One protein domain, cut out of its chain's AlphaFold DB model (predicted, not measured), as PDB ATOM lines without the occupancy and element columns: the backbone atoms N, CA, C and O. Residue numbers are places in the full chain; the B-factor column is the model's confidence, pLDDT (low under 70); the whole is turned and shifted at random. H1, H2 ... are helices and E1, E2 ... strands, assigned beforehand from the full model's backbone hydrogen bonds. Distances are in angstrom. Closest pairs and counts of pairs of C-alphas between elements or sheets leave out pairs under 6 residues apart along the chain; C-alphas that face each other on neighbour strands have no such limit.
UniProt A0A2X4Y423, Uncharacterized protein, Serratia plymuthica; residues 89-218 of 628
ATOM      1  N   VAL A  89      20.153 -21.398  -3.742       93.62
ATOM      2  CA  VAL A  89      20.797 -22.546  -4.401       93.62
ATOM      3  C   VAL A  89      21.518 -23.460  -3.408       93.62
ATOM      4  O   VAL A  89      21.559 -24.670  -3.630       93.62
ATOM      5  N   LEU A  90      22.102 -22.908  -2.339       93.31
ATOM      6  CA  LEU A  90      22.870 -23.681  -1.353       93.31
ATOM      7  C   LEU A  90      22.020 -24.158  -0.173       93.31
ATOM      8  O   LEU A  90      22.347 -25.177   0.436       93.31
ATOM      9  N   THR A  91      20.924 -23.460   0.124       93.88
ATOM     10  CA  THR A  91      19.978 -23.888   1.156       93.88
ATOM     11  C   THR A  91      19.130 -25.058   0.663       93.88
ATOM     12  O   THR A  91      18.916 -25.268  -0.534       93.88
ATOM     13  N   CYS A  92      18.615 -25.840   1.603       92.00
ATOM     14  CA  CYS A  92      17.667 -26.909   1.330       92.00
ATOM     15  C   CYS A  92      16.465 -26.789   2.255       92.00
ATOM     16  O   CYS A  92      16.590 -26.313   3.379       92.00
ATOM     17  N   ASN A  93      15.304 -27.264   1.815       91.75
ATOM     18  CA  ASN A  93      14.131 -27.308   2.678       91.75
ATOM     19  C   ASN A  93      14.367 -28.226   3.909       91.75
ATOM     20  O   ASN A  93      15.353 -28.963   3.967       91.75
ATOM     21  N   THR A  94      13.497 -28.173   4.916       92.75
ATOM     22  CA  THR A  94      13.673 -28.858   6.203       92.75
ATOM     23  C   THR A  94      13.626 -30.379   6.067       92.75
ATOM     24  O   THR A  94      12.582 -30.948   5.748       92.75
ATOM     25  N   VAL A  95      14.738 -31.056   6.362       91.38
ATOM     26  CA  VAL A  95      14.825 -32.527   6.300       91.38
ATOM     27  C   VAL A  95      15.080 -33.121   7.676       91.38
ATOM     28  O   VAL A  95      14.435 -34.086   8.074       91.38
ATOM     29  N   THR A  96      16.044 -32.567   8.403       92.50
ATOM     30  CA  THR A  96      16.443 -33.075   9.713       92.50
ATOM     31  C   THR A  96      15.661 -32.397  10.833       92.50
ATOM     32  O   THR A  96      15.135 -31.298  10.664       92.50
ATOM     33  N   ALA A  97      15.623 -33.022  12.013       92.75
ATOM     34  CA  ALA A  97      15.019 -32.415  13.199       92.75
ATOM     35  C   ALA A  97      15.626 -31.039  13.531       92.75
ATOM     36  O   ALA A  97      14.897 -30.138  13.942       92.75
ATOM     37  N   GLU A  98      16.931 -30.852  13.294       92.62
ATOM     38  CA  GLU A  98      17.589 -29.556  13.491       92.62
ATOM     39  C   GLU A  98      17.183 -28.532  12.424       92.62
ATOM     40  O   GLU A  98      17.018 -27.360  12.749       92.62
ATOM     41  N   ASP A  99      16.948 -28.945  11.174       93.94
ATOM     42  CA  ASP A  99      16.440 -28.026  10.149       93.94
ATOM     43  C   ASP A  99      15.039 -27.525  10.510       93.94
ATOM     44  O   ASP A  99      14.791 -26.321  10.469       93.94
ATOM     45  N   TYR A 100      14.135 -28.425  10.917       94.44
ATOM     46  CA  TYR A 100      12.805 -28.034  11.402       94.44
ATOM     47  C   TYR A 100      12.904 -27.086  12.590       94.44
ATOM     48  O   TYR A 100      12.204 -26.077  12.627       94.44
ATOM     49  N   ARG A 101      13.790 -27.385  13.542       94.62
ATOM     50  CA  ARG A 101      14.029 -26.534  14.703       94.62
ATOM     51  C   ARG A 101      14.490 -25.140  14.287       94.62
ATOM     52  O   ARG A 101      13.857 -24.170  14.685       94.62
ATOM     53  N   ARG A 102      15.522 -25.024  13.447       95.00
ATOM     54  CA  ARG A 102      16.021 -23.729  12.958       95.00
ATOM     55  C   ARG A 102      14.952 -22.949  12.196       95.00
ATOM     56  O   ARG A 102      14.762 -21.765  12.455       95.00
ATOM     57  N   ALA A 103      14.228 -23.601  11.290       95.44
ATOM     58  CA  ALA A 103      13.195 -22.948  10.492       95.44
ATOM     59  C   ALA A 103      12.002 -22.475  11.338       95.44
ATOM     60  O   ALA A 103      11.491 -21.380  11.130       95.44
ATOM     61  N   LEU A 104      11.576 -23.263  12.326       96.00
ATOM     62  CA  LEU A 104      10.482 -22.873  13.212       96.00
ATOM     63  C   LEU A 104      10.910 -21.808  14.241       96.00
ATOM     64  O   LEU A 104      10.112 -20.935  14.565       96.00
ATOM     65  N   LEU A 105      12.163 -21.827  14.716       95.44
ATOM     66  CA  LEU A 105      12.737 -20.762  15.559       95.44
ATOM     67  C   LEU A 105      12.900 -19.434  14.808       95.44
ATOM     68  O   LEU A 105      13.091 -18.389  15.429       95.44
ATOM     69  N   ASP A 106      12.839 -19.461  13.479       96.31
ATOM     70  CA  ASP A 106      12.835 -18.260  12.650       96.31
ATOM     71  C   ASP A 106      11.459 -17.590  12.602       96.31
ATOM     72  O   ASP A 106      11.379 -16.414  12.280       96.31
ATOM     73  N   LEU A 107      10.370 -18.290  12.939       95.81
ATOM     74  CA  LEU A 107       9.030 -17.712  12.854       95.81
ATOM     75  C   LEU A 107       8.881 -16.533  13.818       95.81
ATOM     76  O   LEU A 107       9.011 -16.680  15.039       95.81
ATOM     77  N   HIS A 108       8.568 -15.371  13.253       95.19
ATOM     78  CA  HIS A 108       8.435 -14.115  13.972       95.19
ATOM     79  C   HIS A 108       7.013 -13.561  13.841       95.19
ATOM     80  O   HIS A 108       6.322 -13.823  12.856       95.19
ATOM     81  N   SER A 109       6.545 -12.790  14.824       94.31
ATOM     82  CA  SER A 109       5.183 -12.240  14.791       94.31
ATOM     83  C   SER A 109       4.928 -11.308  13.602       94.31
ATOM     84  O   SER A 109       3.823 -11.291  13.070       94.31
ATOM     85  N   SER A 110       5.961 -10.612  13.116       92.00
ATOM     86  CA  SER A 110       5.885  -9.779  11.904       92.00
ATOM     87  C   SER A 110       5.666 -10.565  10.604       92.00
ATOM     88  O   SER A 110       5.350  -9.957   9.586       92.00
ATOM     89  N   ASP A 111       5.806 -11.897  10.612       90.94
ATOM     90  CA  ASP A 111       5.468 -12.752   9.465       90.94
ATOM     91  C   ASP A 111       3.961 -13.053   9.356       90.94
ATOM     92  O   ASP A 111       3.553 -13.781   8.445       90.94
ATOM     93  N   ILE A 112       3.144 -12.577  10.302       91.75
ATOM     94  CA  ILE A 112       1.714 -12.882  10.396       91.75
ATOM     95  C   ILE A 112       0.921 -11.575  10.290       91.75
ATOM     96  O   ILE A 112       0.725 -10.872  11.277       91.75
ATOM     97  N   ASP A 113       0.403 -11.278   9.098       87.25
ATOM     98  CA  ASP A 113      -0.309 -10.019   8.812       87.25
ATOM     99  C   ASP A 113      -1.566  -9.801   9.677       87.25
ATOM    100  O   ASP A 113      -2.014  -8.672   9.870       87.25
ATOM    101  N   THR A 114      -2.169 -10.877  10.194       86.56
ATOM    102  CA  THR A 114      -3.385 -10.821  11.021       86.56
ATOM    103  C   THR A 114      -3.114 -10.532  12.497       86.56
ATOM    104  O   THR A 114      -4.065 -10.317  13.248       86.56
ATOM    105  N   LEU A 115      -1.852 -10.562  12.942       86.12
ATOM    106  CA  LEU A 115      -1.491 -10.270  14.328       86.12
ATOM    107  C   LEU A 115      -1.553  -8.763  14.577       86.12
ATOM    108  O   LEU A 115      -0.818  -7.983  13.981       86.12
ATOM    109  N   ASN A 116      -2.425  -8.357  15.495       76.31
ATOM    110  CA  ASN A 116      -2.568  -6.965  15.905       76.31
ATOM    111  C   ASN A 116      -1.977  -6.779  17.308       76.31
ATOM    112  O   ASN A 116      -2.698  -6.852  18.306       76.31
ATOM    113  N   THR A 117      -0.655  -6.621  17.386       80.44
ATOM    114  CA  THR A 117       0.072  -6.370  18.639       80.44
ATOM    115  C   THR A 117       1.083  -5.244  18.464       80.44
ATOM    116  O   THR A 117       1.753  -5.170  17.437       80.44
ATOM    117  N   ASP A 118       1.226  -4.402  19.489       80.06
ATOM    118  CA  ASP A 118       2.204  -3.303  19.491       80.06
ATOM    119  C   ASP A 118       3.648  -3.812  19.658       80.06
ATOM    120  O   ASP A 118       4.591  -3.226  19.128       80.06
ATOM    121  N   GLU A 119       3.819  -4.927  20.374       84.31
ATOM    122  CA  GLU A 119       5.099  -5.614  20.554       84.31
ATOM    123  C   GLU A 119       5.294  -6.700  19.488       84.31
ATOM    124  O   GLU A 119       4.331  -7.292  18.991       84.31
ATOM    125  N   GLN A 120       6.552  -6.985  19.154       87.81
ATOM    126  CA  GLN A 120       6.926  -8.051  18.228       87.81
ATOM    127  C   GLN A 120       8.033  -8.909  18.830       87.81
ATOM    128  O   GLN A 120       8.916  -8.377  19.497       87.81
ATOM    129  N   ASP A 121       7.985 -10.217  18.601       91.88
ATOM    130  CA  ASP A 121       9.022 -11.156  19.030       91.88
ATOM    131  C   ASP A 121       8.945 -12.442  18.191       91.88
ATOM    132  O   ASP A 121       7.977 -12.698  17.460       91.88
ATOM    133  N   PHE A 122       9.967 -13.285  18.318       93.88
ATOM    134  CA  PHE A 122       9.926 -14.654  17.827       93.88
ATOM    135  C   PHE A 122       8.848 -15.455  18.560       93.88
ATOM    136  O   PHE A 122       8.567 -15.241  19.741       93.88
ATOM    137  N   LEU A 123       8.234 -16.404  17.856       94.62
ATOM    138  CA  LEU A 123       7.094 -17.153  18.392       94.62
ATOM    139  C   LEU A 123       7.530 -18.275  19.347       94.62
ATOM    140  O   LEU A 123       6.835 -18.625  20.304       94.62
ATOM    141  N   PHE A 124       8.713 -18.839  19.105       94.69
ATOM    142  CA  PHE A 124       9.224 -19.995  19.832       94.69
ATOM    143  C   PHE A 124      10.639 -19.745  20.347       94.69
ATOM    144  O   PHE A 124      11.462 -19.125  19.674       94.69
ATOM    145  N   SER A 125      10.919 -20.249  21.549       91.62
ATOM    146  CA  SER A 125      12.248 -20.170  22.174       91.62
ATOM    147  C   SER A 125      13.043 -21.466  22.038       91.62
ATOM    148  O   SER A 125      14.258 -21.419  21.872       91.62
ATOM    149  N   ASP A 126      12.370 -22.619  22.060       92.81
ATOM    150  CA  ASP A 126      12.975 -23.913  21.757       92.81
ATOM    151  C   ASP A 126      11.941 -24.862  21.151       92.81
ATOM    152  O   ASP A 126      10.728 -24.714  21.339       92.81
ATOM    153  N   ILE A 127      12.434 -25.818  20.372       93.38
ATOM    154  CA  ILE A 127      11.624 -26.739  19.582       93.38
ATOM    155  C   ILE A 127      12.316 -28.089  19.560       93.38
ATOM    156  O   ILE A 127      13.530 -28.165  19.383       93.38
ATOM    157  N   SER A 128      11.538 -29.156  19.698       93.38
ATOM    158  CA  SER A 128      12.040 -30.520  19.588       93.38
ATOM    159  C   SER A 128      11.127 -31.337  18.693       93.38
ATOM    160  O   SER A 128       9.918 -31.404  18.907       93.38
ATOM    161  N   LEU A 129      11.718 -31.934  17.662       93.56
ATOM    162  CA  LEU A 129      11.039 -32.828  16.739       93.56
ATOM    163  C   LEU A 129      11.632 -34.222  16.909       93.56
ATOM    164  O   LEU A 129      12.819 -34.439  16.652       93.56
ATOM    165  N   ILE A 130      10.799 -35.167  17.322       92.31
ATOM    166  CA  ILE A 130      11.197 -36.558  17.521       92.31
ATOM    167  C   ILE A 130      10.331 -37.487  16.679       92.31
ATOM    168  O   ILE A 130       9.217 -37.152  16.276       92.31
ATOM    169  N   LYS A 131      10.844 -38.687  16.420       91.31
ATOM    170  CA  LYS A 131      10.031 -39.762  15.848       91.31
ATOM    171  C   LYS A 131       9.017 -40.227  16.886       91.31
ATOM    172  O   LYS A 131       9.339 -40.283  18.072       91.31
ATOM    173  N   GLU A 132       7.821 -40.578  16.427       89.12
ATOM    174  CA  GLU A 132       6.803 -41.198  17.275       89.12
ATOM    175  C   GLU A 132       7.389 -42.442  17.982       89.12
ATOM    176  O   GLU A 132       7.934 -43.319  17.300       89.12
ATOM    177  N   PRO A 133       7.322 -42.526  19.327       87.00
ATOM    178  CA  PRO A 133       7.797 -43.691  20.069       87.00
ATOM    179  C   PRO A 133       7.075 -44.970  19.632       87.00
ATOM    180  O   PRO A 133       5.861 -44.954  19.420       87.00
ATOM    181  N   GLU A 134       7.793 -46.094  19.546       81.62
ATOM    182  CA  GLU A 134       7.240 -47.363  19.034       81.62
ATOM    183  C   GLU A 134       6.002 -47.832  19.817       81.62
ATOM    184  O   GLU A 134       5.026 -48.291  19.213       81.62
ATOM    185  N   ASP A 135       5.998 -47.627  21.135       79.38
ATOM    186  CA  ASP A 135       4.893 -47.993  22.031       79.38
ATOM    187  C   ASP A 135       3.611 -47.194  21.768       79.38
ATOM    188  O   ASP A 135       2.509 -47.663  22.044       79.38
ATOM    189  N   SER A 136       3.749 -45.987  21.219       77.94
ATOM    190  CA  SER A 136       2.642 -45.094  20.861       77.94
ATOM    191  C   SER A 136       2.412 -45.025  19.352       77.94
ATOM    192  O   SER A 136       1.664 -44.162  18.894       77.94
ATOM    193  N   SER A 137       3.054 -45.910  18.580       79.94
ATOM    194  CA  SER A 137       2.937 -45.907  17.126       79.94
ATOM    195  C   SER A 137       1.492 -46.113  16.693       79.94
ATOM    196  O   SER A 137       0.793 -47.015  17.176       79.94
ATOM    197  N   PHE A 138       1.046 -45.283  15.753       80.62
ATOM    198  CA  PHE A 138      -0.243 -45.482  15.108       80.62
ATOM    199  C   PHE A 138      -0.271 -46.868  14.458       80.62
ATOM    200  O   PHE A 138       0.589 -47.195  13.638       80.62
ATOM    201  N   HIS A 139      -1.236 -47.698  14.838       85.88
ATOM    202  CA  HIS A 139      -1.318 -49.076  14.379       85.88
ATOM    203  C   HIS A 139      -2.756 -49.487  14.099       85.88
ATOM    204  O   HIS A 139      -3.706 -48.935  14.645       85.88
ATOM    205  N   TRP A 140      -2.893 -50.489  13.245       88.88
ATOM    206  CA  TRP A 140      -4.147 -51.164  12.961       88.88
ATOM    207  C   TRP A 140      -3.898 -52.664  12.847       88.88
ATOM    208  O   TRP A 140      -2.767 -53.135  12.708       88.88
ATOM    209  N   TRP A 141      -4.973 -53.427  12.915       89.19
ATOM    210  CA  TRP A 141      -4.956 -54.874  12.848       89.19
ATOM    211  C   TRP A 141      -5.612 -55.345  11.562       89.19
ATOM    212  O   TRP A 141      -6.594 -54.763  11.105       89.19
ATOM    213  N   TYR A 142      -5.067 -56.407  10.984       90.88
ATOM    214  CA  TYR A 142      -5.692 -57.148   9.896       90.88
ATOM    215  C   TYR A 142      -6.229 -58.474  10.432       90.88
ATOM    216  O   TYR A 142      -5.469 -59.235  11.033       90.88
ATOM    217  N   ASN A 143      -7.519 -58.737  10.216       91.50
ATOM    218  CA  ASN A 143      -8.171 -60.013  10.506       91.50
ATOM    219  C   ASN A 143      -8.254 -60.840   9.212       91.50
ATOM    220  O   ASN A 143      -8.989 -60.474   8.295       91.50
ATOM    221  N   ALA A 144      -7.529 -61.957   9.137       91.12
ATOM    222  CA  ALA A 144      -7.467 -62.818   7.955       91.12
ATOM    223  C   ALA A 144      -8.750 -63.639   7.725       91.12
ATOM    224  O   ALA A 144      -9.102 -63.900   6.572       91.12
ATOM    225  N   GLU A 145      -9.480 -63.995   8.790       90.25
ATOM    226  CA  GLU A 145     -10.741 -64.748   8.706       90.25
ATOM    227  C   GLU A 145     -11.836 -63.919   8.026       90.25
ATOM    228  O   GLU A 145     -12.515 -64.390   7.111       90.25
ATOM    229  N   LYS A 146     -11.992 -62.662   8.463       89.12
ATOM    230  CA  LYS A 146     -13.009 -61.729   7.950       89.12
ATOM    231  C   LYS A 146     -12.517 -60.872   6.785       89.12
ATOM    232  O   LYS A 146     -13.331 -60.336   6.042       89.12
ATOM    233  N   ARG A 147     -11.196 -60.782   6.594       88.81
ATOM    234  CA  ARG A 147     -10.511 -59.893   5.635       88.81
ATOM    235  C   ARG A 147     -10.809 -58.411   5.881       88.81
ATOM    236  O   ARG A 147     -10.985 -57.645   4.936       88.81
ATOM    237  N   GLU A 148     -10.830 -58.019   7.148       89.38
ATOM    238  CA  GLU A 148     -11.173 -56.669   7.607       89.38
ATOM    239  C   GLU A 148      -9.997 -56.016   8.345       89.38
ATOM    240  O   GLU A 148      -9.148 -56.703   8.919       89.38
ATOM    241  N   TYR A 149      -9.968 -54.681   8.333       86.94
ATOM    242  CA  TYR A 149      -9.023 -53.875   9.102       86.94
ATOM    243  C   TYR A 149      -9.736 -53.210  10.283       86.94
ATOM    244  O   TYR A 149     -10.837 -52.688  10.116       86.94
ATOM    245  N   SER A 150      -9.103 -53.193  11.457       85.81
ATOM    246  CA  SER A 150      -9.642 -52.565  12.672       85.81
ATOM    247  C   SER A 150      -8.565 -51.803  13.447       85.81
ATOM    248  O   SER A 150      -7.398 -52.186  13.440       85.81
ATOM    249  N   PHE A 151      -8.943 -50.723  14.137       83.12
ATOM    250  CA  PHE A 151      -8.034 -50.008  15.051       83.12
ATOM    251  C   PHE A 151      -7.873 -50.730  16.388       83.12
ATOM    252  O   PHE A 151      -6.817 -50.674  17.010       83.12
ATOM    253  N   THR A 152      -8.902 -51.468  16.795       83.12
ATOM    254  CA  THR A 152      -8.887 -52.330  17.972       83.12
ATOM    255  C   THR A 152      -8.415 -53.734  17.611       83.12
ATOM    256  O   THR A 152      -8.524 -54.175  16.462       83.12
ATOM    257  N   GLU A 153      -7.859 -54.444  18.591       88.06
ATOM    258  CA  GLU A 153      -7.371 -55.808  18.397       88.06
ATOM    259  C   GLU A 153      -8.546 -56.772  18.123       88.06
ATOM    260  O   GLU A 153      -9.434 -56.916  18.967       88.06
ATOM    261  N   PRO A 154      -8.584 -57.446  16.957       86.69
ATOM    262  CA  PRO A 154      -9.696 -58.306  16.594       86.69
ATOM    263  C   PRO A 154      -9.647 -59.623  17.372       86.69
ATOM    264  O   PRO A 154      -8.585 -60.203  17.613       86.69
ATOM    265  N   THR A 155     -10.828 -60.145  17.701       85.69
ATOM    266  CA  THR A 155     -10.966 -61.527  18.177       85.69
ATOM    267  C   THR A 155     -10.930 -62.468  16.972       85.69
ATOM    268  O   THR A 155     -11.743 -62.324  16.060       85.69
ATOM    269  N   VAL A 156      -9.982 -63.406  16.968       86.38
ATOM    270  CA  VAL A 156      -9.761 -64.413  15.914       86.38
ATOM    271  C   VAL A 156      -9.683 -65.806  16.533       86.38
ATOM    272  O   VAL A 156      -9.349 -65.936  17.715       86.38
ATOM    273  N   THR A 157      -9.993 -66.842  15.756       87.56
ATOM    274  CA  THR A 157      -9.974 -68.238  16.222       87.56
ATOM    275  C   THR A 157      -8.546 -68.734  16.419       87.56
ATOM    276  O   THR A 157      -8.276 -69.424  17.404       87.56
ATOM    277  N   GLN A 158      -7.626 -68.367  15.519       87.00
ATOM    278  CA  GLN A 158      -6.201 -68.672  15.640       87.00
ATOM    279  C   GLN A 158      -5.366 -67.380  15.726       87.00
ATOM    280  O   GLN A 158      -5.626 -66.435  14.982       87.00
ATOM    281  N   PRO A 159      -4.363 -67.284  16.622       85.38
ATOM    282  CA  PRO A 159      -3.532 -66.083  16.755       85.38
ATOM    283  C   PRO A 159      -2.807 -65.667  15.469       85.38
ATOM    284  O   PRO A 159      -2.556 -64.480  15.280       85.38
ATOM    285  N   GLU A 160      -2.481 -66.617  14.593       87.75
ATOM    286  CA  GLU A 160      -1.890 -66.383  13.272       87.75
ATOM    287  C   GLU A 160      -2.808 -65.615  12.307       87.75
ATOM    288  O   GLU A 160      -2.313 -64.974  11.380       87.75
ATOM    289  N   ASP A 161      -4.120 -65.606  12.553       87.81
ATOM    290  CA  ASP A 161      -5.102 -64.922  11.708       87.81
ATOM    291  C   ASP A 161      -5.258 -63.431  12.041       87.81
ATOM    292  O   ASP A 161      -6.035 -62.729  11.388       87.81
ATOM    293  N   LYS A 162      -4.516 -62.913  13.030       91.00
ATOM    294  CA  LYS A 162      -4.407 -61.470  13.286       91.00
ATOM    295  C   LYS A 162      -2.984 -60.975  13.070       91.00
ATOM    296  O   LYS A 162      -2.019 -61.550  13.562       91.00
ATOM    297  N   THR A 163      -2.844 -59.855  12.369       91.62
ATOM    298  CA  THR A 163      -1.543 -59.201  12.153       91.62
ATOM    299  C   THR A 163      -1.609 -57.741  12.580       91.62
ATOM    300  O   THR A 163      -2.472 -57.006  12.101       91.62
ATOM    301  N   LYS A 164      -0.688 -57.310  13.454       90.06
ATOM    302  CA  LYS A 164      -0.510 -55.896  13.819       90.06
ATOM    303  C   LYS A 164       0.334 -55.190  12.760       90.06
ATOM    304  O   LYS A 164       1.431 -55.641  12.435       90.06
ATOM    305  N   LEU A 165      -0.161 -54.068  12.258       88.44
ATOM    306  CA  LEU A 165       0.497 -53.220  11.273       88.44
ATOM    307  C   LEU A 165       0.702 -51.835  11.888       88.44
ATOM    308  O   LEU A 165      -0.266 -51.152  12.208       88.44
ATOM    309  N   SER A 166       1.959 -51.431  12.067       87.69
ATOM    310  CA  SER A 166       2.316 -50.103  12.580       87.69
ATOM    311  C   SER A 166       2.723 -49.170  11.446       87.69
ATOM    312  O   SER A 166       3.486 -49.544  10.548       87.69
ATOM    313  N   LEU A 167       2.255 -47.932  11.523       87.81
ATOM    314  CA  LEU A 167       2.629 -46.860  10.623       87.81
ATOM    315  C   LEU A 167       4.009 -46.321  10.976       87.81
ATOM    316  O   LEU A 167       4.338 -46.088  12.136       87.81
ATOM    317  N   ARG A 168       4.818 -46.097   9.945       87.88
ATOM    318  CA  ARG A 168       6.126 -45.452  10.058       87.88
ATOM    319  C   ARG A 168       6.041 -44.034   9.504       87.88
ATOM    320  O   ARG A 168       5.222 -43.773   8.628       87.88
ATOM    321  N   GLY A 169       6.913 -43.155   9.997       86.31
ATOM    322  CA  GLY A 169       7.046 -41.778   9.501       86.31
ATOM    323  C   GLY A 169       6.226 -40.730  10.258       86.31
ATOM    324  O   GLY A 169       6.202 -39.571   9.860       86.31
ATOM    325  N   ASN A 170       5.567 -41.097  11.360       90.00
ATOM    326  CA  ASN A 170       4.952 -40.109  12.241       90.00
ATOM    327  C   ASN A 170       6.006 -39.399  13.091       90.00
ATOM    328  O   ASN A 170       6.915 -40.028  13.644       90.00
ATOM    329  N   LEU A 171       5.841 -38.088  13.211       92.56
ATOM    330  CA  LEU A 171       6.705 -37.212  13.988       92.56
ATOM    331  C   LEU A 171       5.889 -36.519  15.080       92.56
ATOM    332  O   LEU A 171       4.742 -36.125  14.858       92.56
ATOM    333  N   TRP A 172       6.485 -36.364  16.258       92.94
ATOM    334  CA  TRP A 172       5.930 -35.587  17.360       92.94
ATOM    335  C   TRP A 172       6.741 -34.307  17.518       92.94
ATOM    336  O   TRP A 172       7.970 -34.346  17.605       92.94
ATOM    337  N   LEU A 173       6.036 -33.181  17.535       95.06
ATOM    338  CA  LEU A 173       6.609 -31.849  17.650       95.06
ATOM    339  C   LEU A 173       6.266 -31.265  19.020       95.06
ATOM    340  O   LEU A 173       5.095 -31.069  19.333       95.06
ATOM    341  N   SER A 174       7.283 -30.929  19.802       94.88
ATOM    342  CA  SER A 174       7.150 -30.185  21.051       94.88
ATOM    343  C   SER A 174       7.616 -28.750  20.840       94.88
ATOM    344  O   SER A 174       8.729 -28.526  20.359       94.88
ATOM    345  N   VAL A 175       6.777 -27.781  21.209       94.94
ATOM    346  CA  VAL A 175       7.066 -26.348  21.049       94.94
ATOM    347  C   VAL A 175       7.087 -25.635  22.397       94.94
ATOM    348  O   VAL A 175       6.185 -25.818  23.221       94.94
ATOM    349  N   VAL A 176       8.112 -24.804  22.612       93.88
ATOM    350  CA  VAL A 176       8.212 -23.899  23.764       93.88
ATOM    351  C   VAL A 176       7.928 -22.473  23.296       93.88
ATOM    352  O   VAL A 176       8.787 -21.865  22.646       93.88
ATOM    353  N   PRO A 177       6.748 -21.914  23.612       94.00
ATOM    354  CA  PRO A 177       6.414 -20.546  23.231       94.00
ATOM    355  C   PRO A 177       7.307 -19.527  23.954       94.00
ATOM    356  O   PRO A 177       7.765 -19.764  25.076       94.00
ATOM    357  N   THR A 178       7.554 -18.375  23.329       92.06
ATOM    358  CA  THR A 178       8.172 -17.226  24.014       92.06
ATOM    359  C   THR A 178       7.201 -16.589  25.010       92.06
ATOM    360  O   THR A 178       6.002 -16.874  25.010       92.06
ATOM    361  N   ARG A 179       7.710 -15.695  25.874       90.12
ATOM    362  CA  ARG A 179       6.853 -14.917  26.792       90.12
ATOM    363  C   ARG A 179       5.818 -14.097  26.023       90.12
ATOM    364  O   ARG A 179       4.673 -14.035  26.455       90.12
ATOM    365  N   TYR A 180       6.218 -13.551  24.875       90.94
ATOM    366  CA  TYR A 180       5.335 -12.861  23.946       90.94
ATOM    367  C   TYR A 180       4.196 -13.775  23.478       90.94
ATOM    368  O   TYR A 180       3.031 -13.462  23.685       90.94
ATOM    369  N   THR A 181       4.492 -14.963  22.942       91.94
ATOM    370  CA  THR A 181       3.439 -15.877  22.462       91.94
ATOM    371  C   THR A 181       2.514 -16.366  23.576       91.94
ATOM    372  O   THR A 181       1.341 -16.635  23.329       91.94
ATOM    373  N   GLN A 182       3.007 -16.456  24.812       90.06
ATOM    374  CA  GLN A 182       2.179 -16.804  25.966       90.06
ATOM    375  C   GLN A 182       1.255 -15.683  26.440       90.06
ATOM    376  O   GLN A 182       0.198 -15.988  26.991       90.06
ATOM    377  N   SER A 183       1.641 -14.416  26.264       90.00
ATOM    378  CA  SER A 183       0.828 -13.266  26.673       90.00
ATOM    379  C   SER A 183      -0.263 -12.913  25.660       90.00
ATOM    380  O   SER A 183      -1.158 -12.124  25.974       90.00
ATOM    381  N   LEU A 184      -0.224 -13.506  24.461       90.81
ATOM    382  CA  LEU A 184      -1.221 -13.287  23.420       90.81
ATOM    383  C   LEU A 184      -2.633 -13.679  23.872       90.81
ATOM    384  O   LEU A 184      -2.865 -14.712  24.503       90.81
ATOM    385  N   LEU A 185      -3.602 -12.864  23.453       89.94
ATOM    386  CA  LEU A 185      -5.024 -13.180  23.563       89.94
ATOM    387  C   LEU A 185      -5.375 -14.441  22.745       89.94
ATOM    388  O   LEU A 185      -4.687 -14.738  21.765       89.94
ATOM    389  N   PRO A 186      -6.466 -15.157  23.089       89.69
ATOM    390  CA  PRO A 186      -6.850 -16.402  22.418       89.69
ATOM    391  C   PRO A 186      -6.924 -16.312  20.885       89.69
ATOM    392  O   PRO A 186      -6.434 -17.210  20.207       89.69
ATOM    393  N   ASP A 187      -7.450 -15.213  20.338       88.50
ATOM    394  CA  ASP A 187      -7.570 -15.019  18.885       88.50
ATOM    395  C   ASP A 187      -6.195 -14.894  18.202       88.50
ATOM    396  O   ASP A 187      -5.932 -15.524  17.178       88.50
ATOM    397  N   ASN A 188      -5.274 -14.141  18.810       91.06
ATOM    398  CA  ASN A 188      -3.900 -13.996  18.322       91.06
ATOM    399  C   ASN A 188      -3.119 -15.313  18.440       91.06
ATOM    400  O   ASN A 188      -2.303 -15.640  17.577       91.06
ATOM    401  N   ARG A 189      -3.389 -16.104  19.484       90.12
ATOM    402  CA  ARG A 189      -2.823 -17.447  19.634       90.12
ATOM    403  C   ARG A 189      -3.324 -18.399  18.547       90.12
ATOM    404  O   ARG A 189      -2.519 -19.143  17.992       90.12
ATOM    405  N   ALA A 190      -4.606 -18.332  18.191       91.94
ATOM    406  CA  ALA A 190      -5.157 -19.109  17.083       91.94
ATOM    407  C   ALA A 190      -4.480 -18.756  15.743       91.94
ATOM    408  O   ALA A 190      -4.193 -19.651  14.951       91.94
ATOM    409  N   ALA A 191      -4.138 -17.481  15.513       93.69
ATOM    410  CA  ALA A 191      -3.373 -17.070  14.332       93.69
ATOM    411  C   ALA A 191      -1.955 -17.677  14.302       93.69
ATOM    412  O   ALA A 191      -1.493 -18.127  13.252       93.69
ATOM    413  N   VAL A 192      -1.274 -17.756  15.452       94.81
ATOM    414  CA  VAL A 192       0.033 -18.432  15.574       94.81
ATOM    415  C   VAL A 192      -0.090 -19.939  15.315       94.81
ATOM    416  O   VAL A 192       0.738 -20.515  14.609       94.81
ATOM    417  N   GLU A 193      -1.132 -20.583  15.842       94.31
ATOM    418  CA  GLU A 193      -1.415 -22.004  15.604       94.31
ATOM    419  C   GLU A 193      -1.707 -22.287  14.123       94.31
ATOM    420  O   GLU A 193      -1.167 -23.243  13.558       94.31
ATOM    421  N   GLN A 194      -2.481 -21.422  13.461       94.44
ATOM    422  CA  GLN A 194      -2.716 -21.498  12.021       94.44
ATOM    423  C   GLN A 194      -1.408 -21.343  11.238       94.44
ATOM    424  O   GLN A 194      -1.126 -22.145  10.347       94.44
ATOM    425  N   ARG A 195      -0.572 -20.362  11.597       95.12
ATOM    426  CA  ARG A 195       0.720 -20.155  10.939       95.12
ATOM    427  C   ARG A 195       1.633 -21.372  11.069       95.12
ATOM    428  O   ARG A 195       2.298 -21.748  10.101       95.12
ATOM    429  N   LEU A 196       1.658 -22.007  12.241       96.00
ATOM    430  CA  LEU A 196       2.395 -23.250  12.462       96.00
ATOM    431  C   LEU A 196       1.854 -24.384  11.576       96.00
ATOM    432  O   LEU A 196       2.640 -25.114  10.974       96.00
ATOM    433  N   ALA A 197       0.532 -24.520  11.452       93.81
ATOM    434  CA  ALA A 197      -0.084 -25.528  10.591       93.81
ATOM    435  C   ALA A 197       0.258 -25.313   9.104       93.81
ATOM    436  O   ALA A 197       0.640 -26.261   8.417       93.81
ATOM    437  N   GLU A 198       0.191 -24.070   8.619       93.50
ATOM    438  CA  GLU A 198       0.605 -23.693   7.261       93.50
ATOM    439  C   GLU A 198       2.083 -24.003   7.014       93.50
ATOM    440  O   GLU A 198       2.440 -24.563   5.974       93.50
ATOM    441  N   PHE A 199       2.943 -23.685   7.985       94.31
ATOM    442  CA  PHE A 199       4.361 -24.013   7.920       94.31
ATOM    443  C   PHE A 199       4.564 -25.526   7.778       94.31
ATOM    444  O   PHE A 199       5.238 -25.960   6.846       94.31
ATOM    445  N   LEU A 200       3.952 -26.341   8.643       93.56
ATOM    446  CA  LEU A 200       4.107 -27.800   8.607       93.56
ATOM    447  C   LEU A 200       3.564 -28.416   7.312       93.56
ATOM    448  O   LEU A 200       4.173 -29.342   6.778       93.56
ATOM    449  N   ALA A 201       2.466 -27.884   6.770       90.12
ATOM    450  CA  ALA A 201       1.935 -28.304   5.475       90.12
ATOM    451  C   ALA A 201       2.892 -27.966   4.317       90.12
ATOM    452  O   ALA A 201       3.045 -28.756   3.383       90.12
ATOM    453  N   ALA A 202       3.564 -26.813   4.388       90.00
ATOM    454  CA  ALA A 202       4.536 -26.374   3.390       90.00
ATOM    455  C   ALA A 202       5.900 -27.076   3.491       90.00
ATOM    456  O   ALA A 202       6.670 -26.998   2.539       90.00
ATOM    457  N   HIS A 203       6.194 -27.748   4.605       91.81
ATOM    458  CA  HIS A 203       7.486 -28.373   4.912       91.81
ATOM    459  C   HIS A 203       7.351 -29.888   5.113       91.81
ATOM    460  O   HIS A 203       8.068 -30.490   5.909       91.81
ATOM    461  N   ARG A 204       6.390 -30.529   4.442       90.38
ATOM    462  CA  ARG A 204       6.094 -31.948   4.643       90.38
ATOM    463  C   ARG A 204       6.969 -32.830   3.755       90.38
ATOM    464  O   ARG A 204       6.854 -32.808   2.529       90.38
ATOM    465  N   ASN A 205       7.786 -33.670   4.380       91.25
ATOM    466  CA  ASN A 205       8.639 -34.621   3.675       91.25
ATOM    467  C   ASN A 205       7.865 -35.849   3.164       91.25
ATOM    468  O   ASN A 205       6.802 -36.212   3.674       91.25
ATOM    469  N   LEU A 206       8.417 -36.513   2.145       89.19
ATOM    470  CA  LEU A 206       7.884 -37.770   1.617       89.19
ATOM    471  C   LEU A 206       7.811 -38.853   2.705       89.19
ATOM    472  O   LEU A 206       8.828 -39.219   3.288       89.19
ATOM    473  N   GLY A 207       6.628 -39.434   2.908       87.69
ATOM    474  CA  GLY A 207       6.420 -40.527   3.857       87.69
ATOM    475  C   GLY A 207       6.334 -40.081   5.313       87.69
ATOM    476  O   GLY A 207       6.156 -40.936   6.180       87.69
ATOM    477  N   GLU A 208       6.447 -38.781   5.591       89.38
ATOM    478  CA  GLU A 208       6.482 -38.243   6.946       89.38
ATOM    479  C   GLU A 208       5.377 -37.210   7.176       89.38
ATOM    480  O   GLU A 208       4.955 -36.481   6.272       89.38
ATOM    481  N   ALA A 209       4.879 -37.168   8.410       89.12
ATOM    482  CA  ALA A 209       3.912 -36.174   8.851       89.12
ATOM    483  C   ALA A 209       4.023 -35.954  10.360       89.12
ATOM    484  O   ALA A 209       4.202 -36.904  11.127       89.12
ATOM    485  N   VAL A 210       3.853 -34.705  10.789       91.88
ATOM    486  CA  VAL A 210       3.671 -34.392  12.208       91.88
ATOM    487  C   VAL A 210       2.276 -34.861  12.621       91.88
ATOM    488  O   VAL A 210       1.277 -34.338  12.137       91.88
ATOM    489  N   SER A 211       2.209 -35.881  13.479       89.31
ATOM    490  CA  SER A 211       0.948 -36.460  13.962       89.31
ATOM    491  C   SER A 211       0.463 -35.814  15.256       89.31
ATOM    492  O   SER A 211      -0.733 -35.825  15.543       89.31
ATOM    493  N   ARG A 212       1.384 -35.249  16.044       89.62
ATOM    494  CA  ARG A 212       1.096 -34.635  17.340       89.62
ATOM    495  C   ARG A 212       1.929 -33.377  17.524       89.62
ATOM    496  O   ARG A 212       3.144 -33.410  17.347       89.62
ATOM    497  N   ILE A 213       1.261 -32.299  17.927       94.31
ATOM    498  CA  ILE A 213       1.890 -31.048  18.348       94.31
ATOM    499  C   ILE A 213       1.608 -30.872  19.839       94.31
ATOM    500  O   ILE A 213       0.453 -30.859  20.261       94.31
ATOM    501  N   THR A 214       2.660 -30.754  20.639       93.38
ATOM    502  CA  THR A 214       2.582 -30.569  22.086       93.38
ATOM    503  C   THR A 214       3.086 -29.177  22.444       93.38
ATOM    504  O   THR A 214       4.275 -28.878  22.348       93.38
ATOM    505  N   TRP A 215       2.162 -28.325  22.883       94.50
ATOM    506  CA  TRP A 215       2.473 -27.013  23.442       94.50
ATOM    507  C   TRP A 215       2.900 -27.178  24.898       94.50
ATOM    508  O   TRP A 215       2.055 -27.459  25.757       94.50
ATOM    509  N   LEU A 216       4.200 -27.025  25.172       93.06
ATOM    510  CA  LEU A 216       4.715 -27.191  26.529       93.06
ATOM    511  C   LEU A 216       4.157 -26.099  27.447       93.06
ATOM    512  O   LEU A 216       4.075 -24.923  27.079       93.06
ATOM    513  N   GLN A 217       3.763 -26.502  28.651       92.25
ATOM    514  CA  GLN A 217       3.192 -25.599  29.644       92.25
ATOM    515  C   GLN A 217       4.303 -24.964  30.490       92.25
ATOM    516  O   GLN A 217       5.277 -25.640  30.836       92.25
ATOM    517  N   PRO A 218       4.188 -23.673  30.844       91.88
ATOM    518  CA  PRO A 218       5.156 -23.046  31.729       91.88
ATOM    519  C   PRO A 218       5.007 -23.620  33.143       91.88
ATOM    520  O   PRO A 218       3.908 -23.664  33.691       91.88
TER     521      PRO A 218
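This is residues 89 to 218 of the 628 residues of an uncharacterized protein of Serratia plymuthica (UniProt A0A2X4Y423). A small body and a long arm make this elongated model: the body is a twisted sheet of E1, E5 and E6 with H1 along E1 and the long helix H3 near H1, and the arm is a second small sheet of E3, E2 and E4, inserted between E1 and E5. The arm makes much of the length, and the long loop of residues 106 to 123 lies at the other end. The printed part has 130 residues, with three named helices and six named strands in the order H1 E1 E2 E3 E4 E5 H2 H3 E6. The body's sheet runs E1, E5, E6 and is mixed, the arm's runs E3, E2, E4 and is antiparallel, and the class is mixed, helices and strands. The whole is loose, with a radius of gyration of the C-alphas of 19.7 A and spans of 66 by 39 by 24 A.

In the body's sheet, E1 is residues 124 to 131, 20.2 A long, E5 residues 170 to 177, 22.5 A, and E6 residues 209 to 215, 17.3 A, ending with C-alpha 215 at (2.473, -27.013, 23.442). H1 is residues 97 to 105, 12.1 A, with C-alpha 97 at (15.019, -32.415, 13.199). H2 is residues 179 to 183, and H3 residues 186 to 202, 24.3 A. In the arm, E2 is residues 139 to 143, E3 residues 148 to 150 and E4 residues 162 to 166, with C-alpha 162 at (-4.407, -61.470, 13.286).

E1 and E5 are antiparallel at 164 degrees, with N 128 and O 174 at 3.0 A. E5 and E6 are parallel at 28 degrees, with N 173 and O 212 at 2.9 A. E5, H2, H3 and E6 form a strand-helix-strand unit, two parallel neighbour strands with helices between, and its crossover is right-handed. H1 is on this sheet over E1, at a height of 7.3 A, and runs along the strands at 26 degrees to E1 on the local plane; the closest C-alphas of H1 and E1, those of Ala 97 and Leu 129, are 5.3 A apart. H2 and H3 only graze the sheet. H2 and H3 are close but not clearly touching, and the C-alphas of Thr 181 and Arg 189 are their closest, at 7.0 A. H1 and H3 are near each other. In the arm, E2 and E3 form a hairpin, with N 141 and O 150 at 2.8 A; E2 and E4 are antiparallel at 157 degrees, with N 140 and O 165 at 2.9 A. E2 is apart from E1, E5 and E6. In H1, H2 and H3 every O i to N i+4 pair is within hydrogen-bond range.

The two C-alphas farthest apart, those of Asp 118 and Thr 157, are 66.1 A apart. The printed part has no cut. The links H1 to E1 and E3 to E4 are long, with 18 and 11 residues. The mean pLDDT of the printed part is 90.4, and no printed residue is under 70.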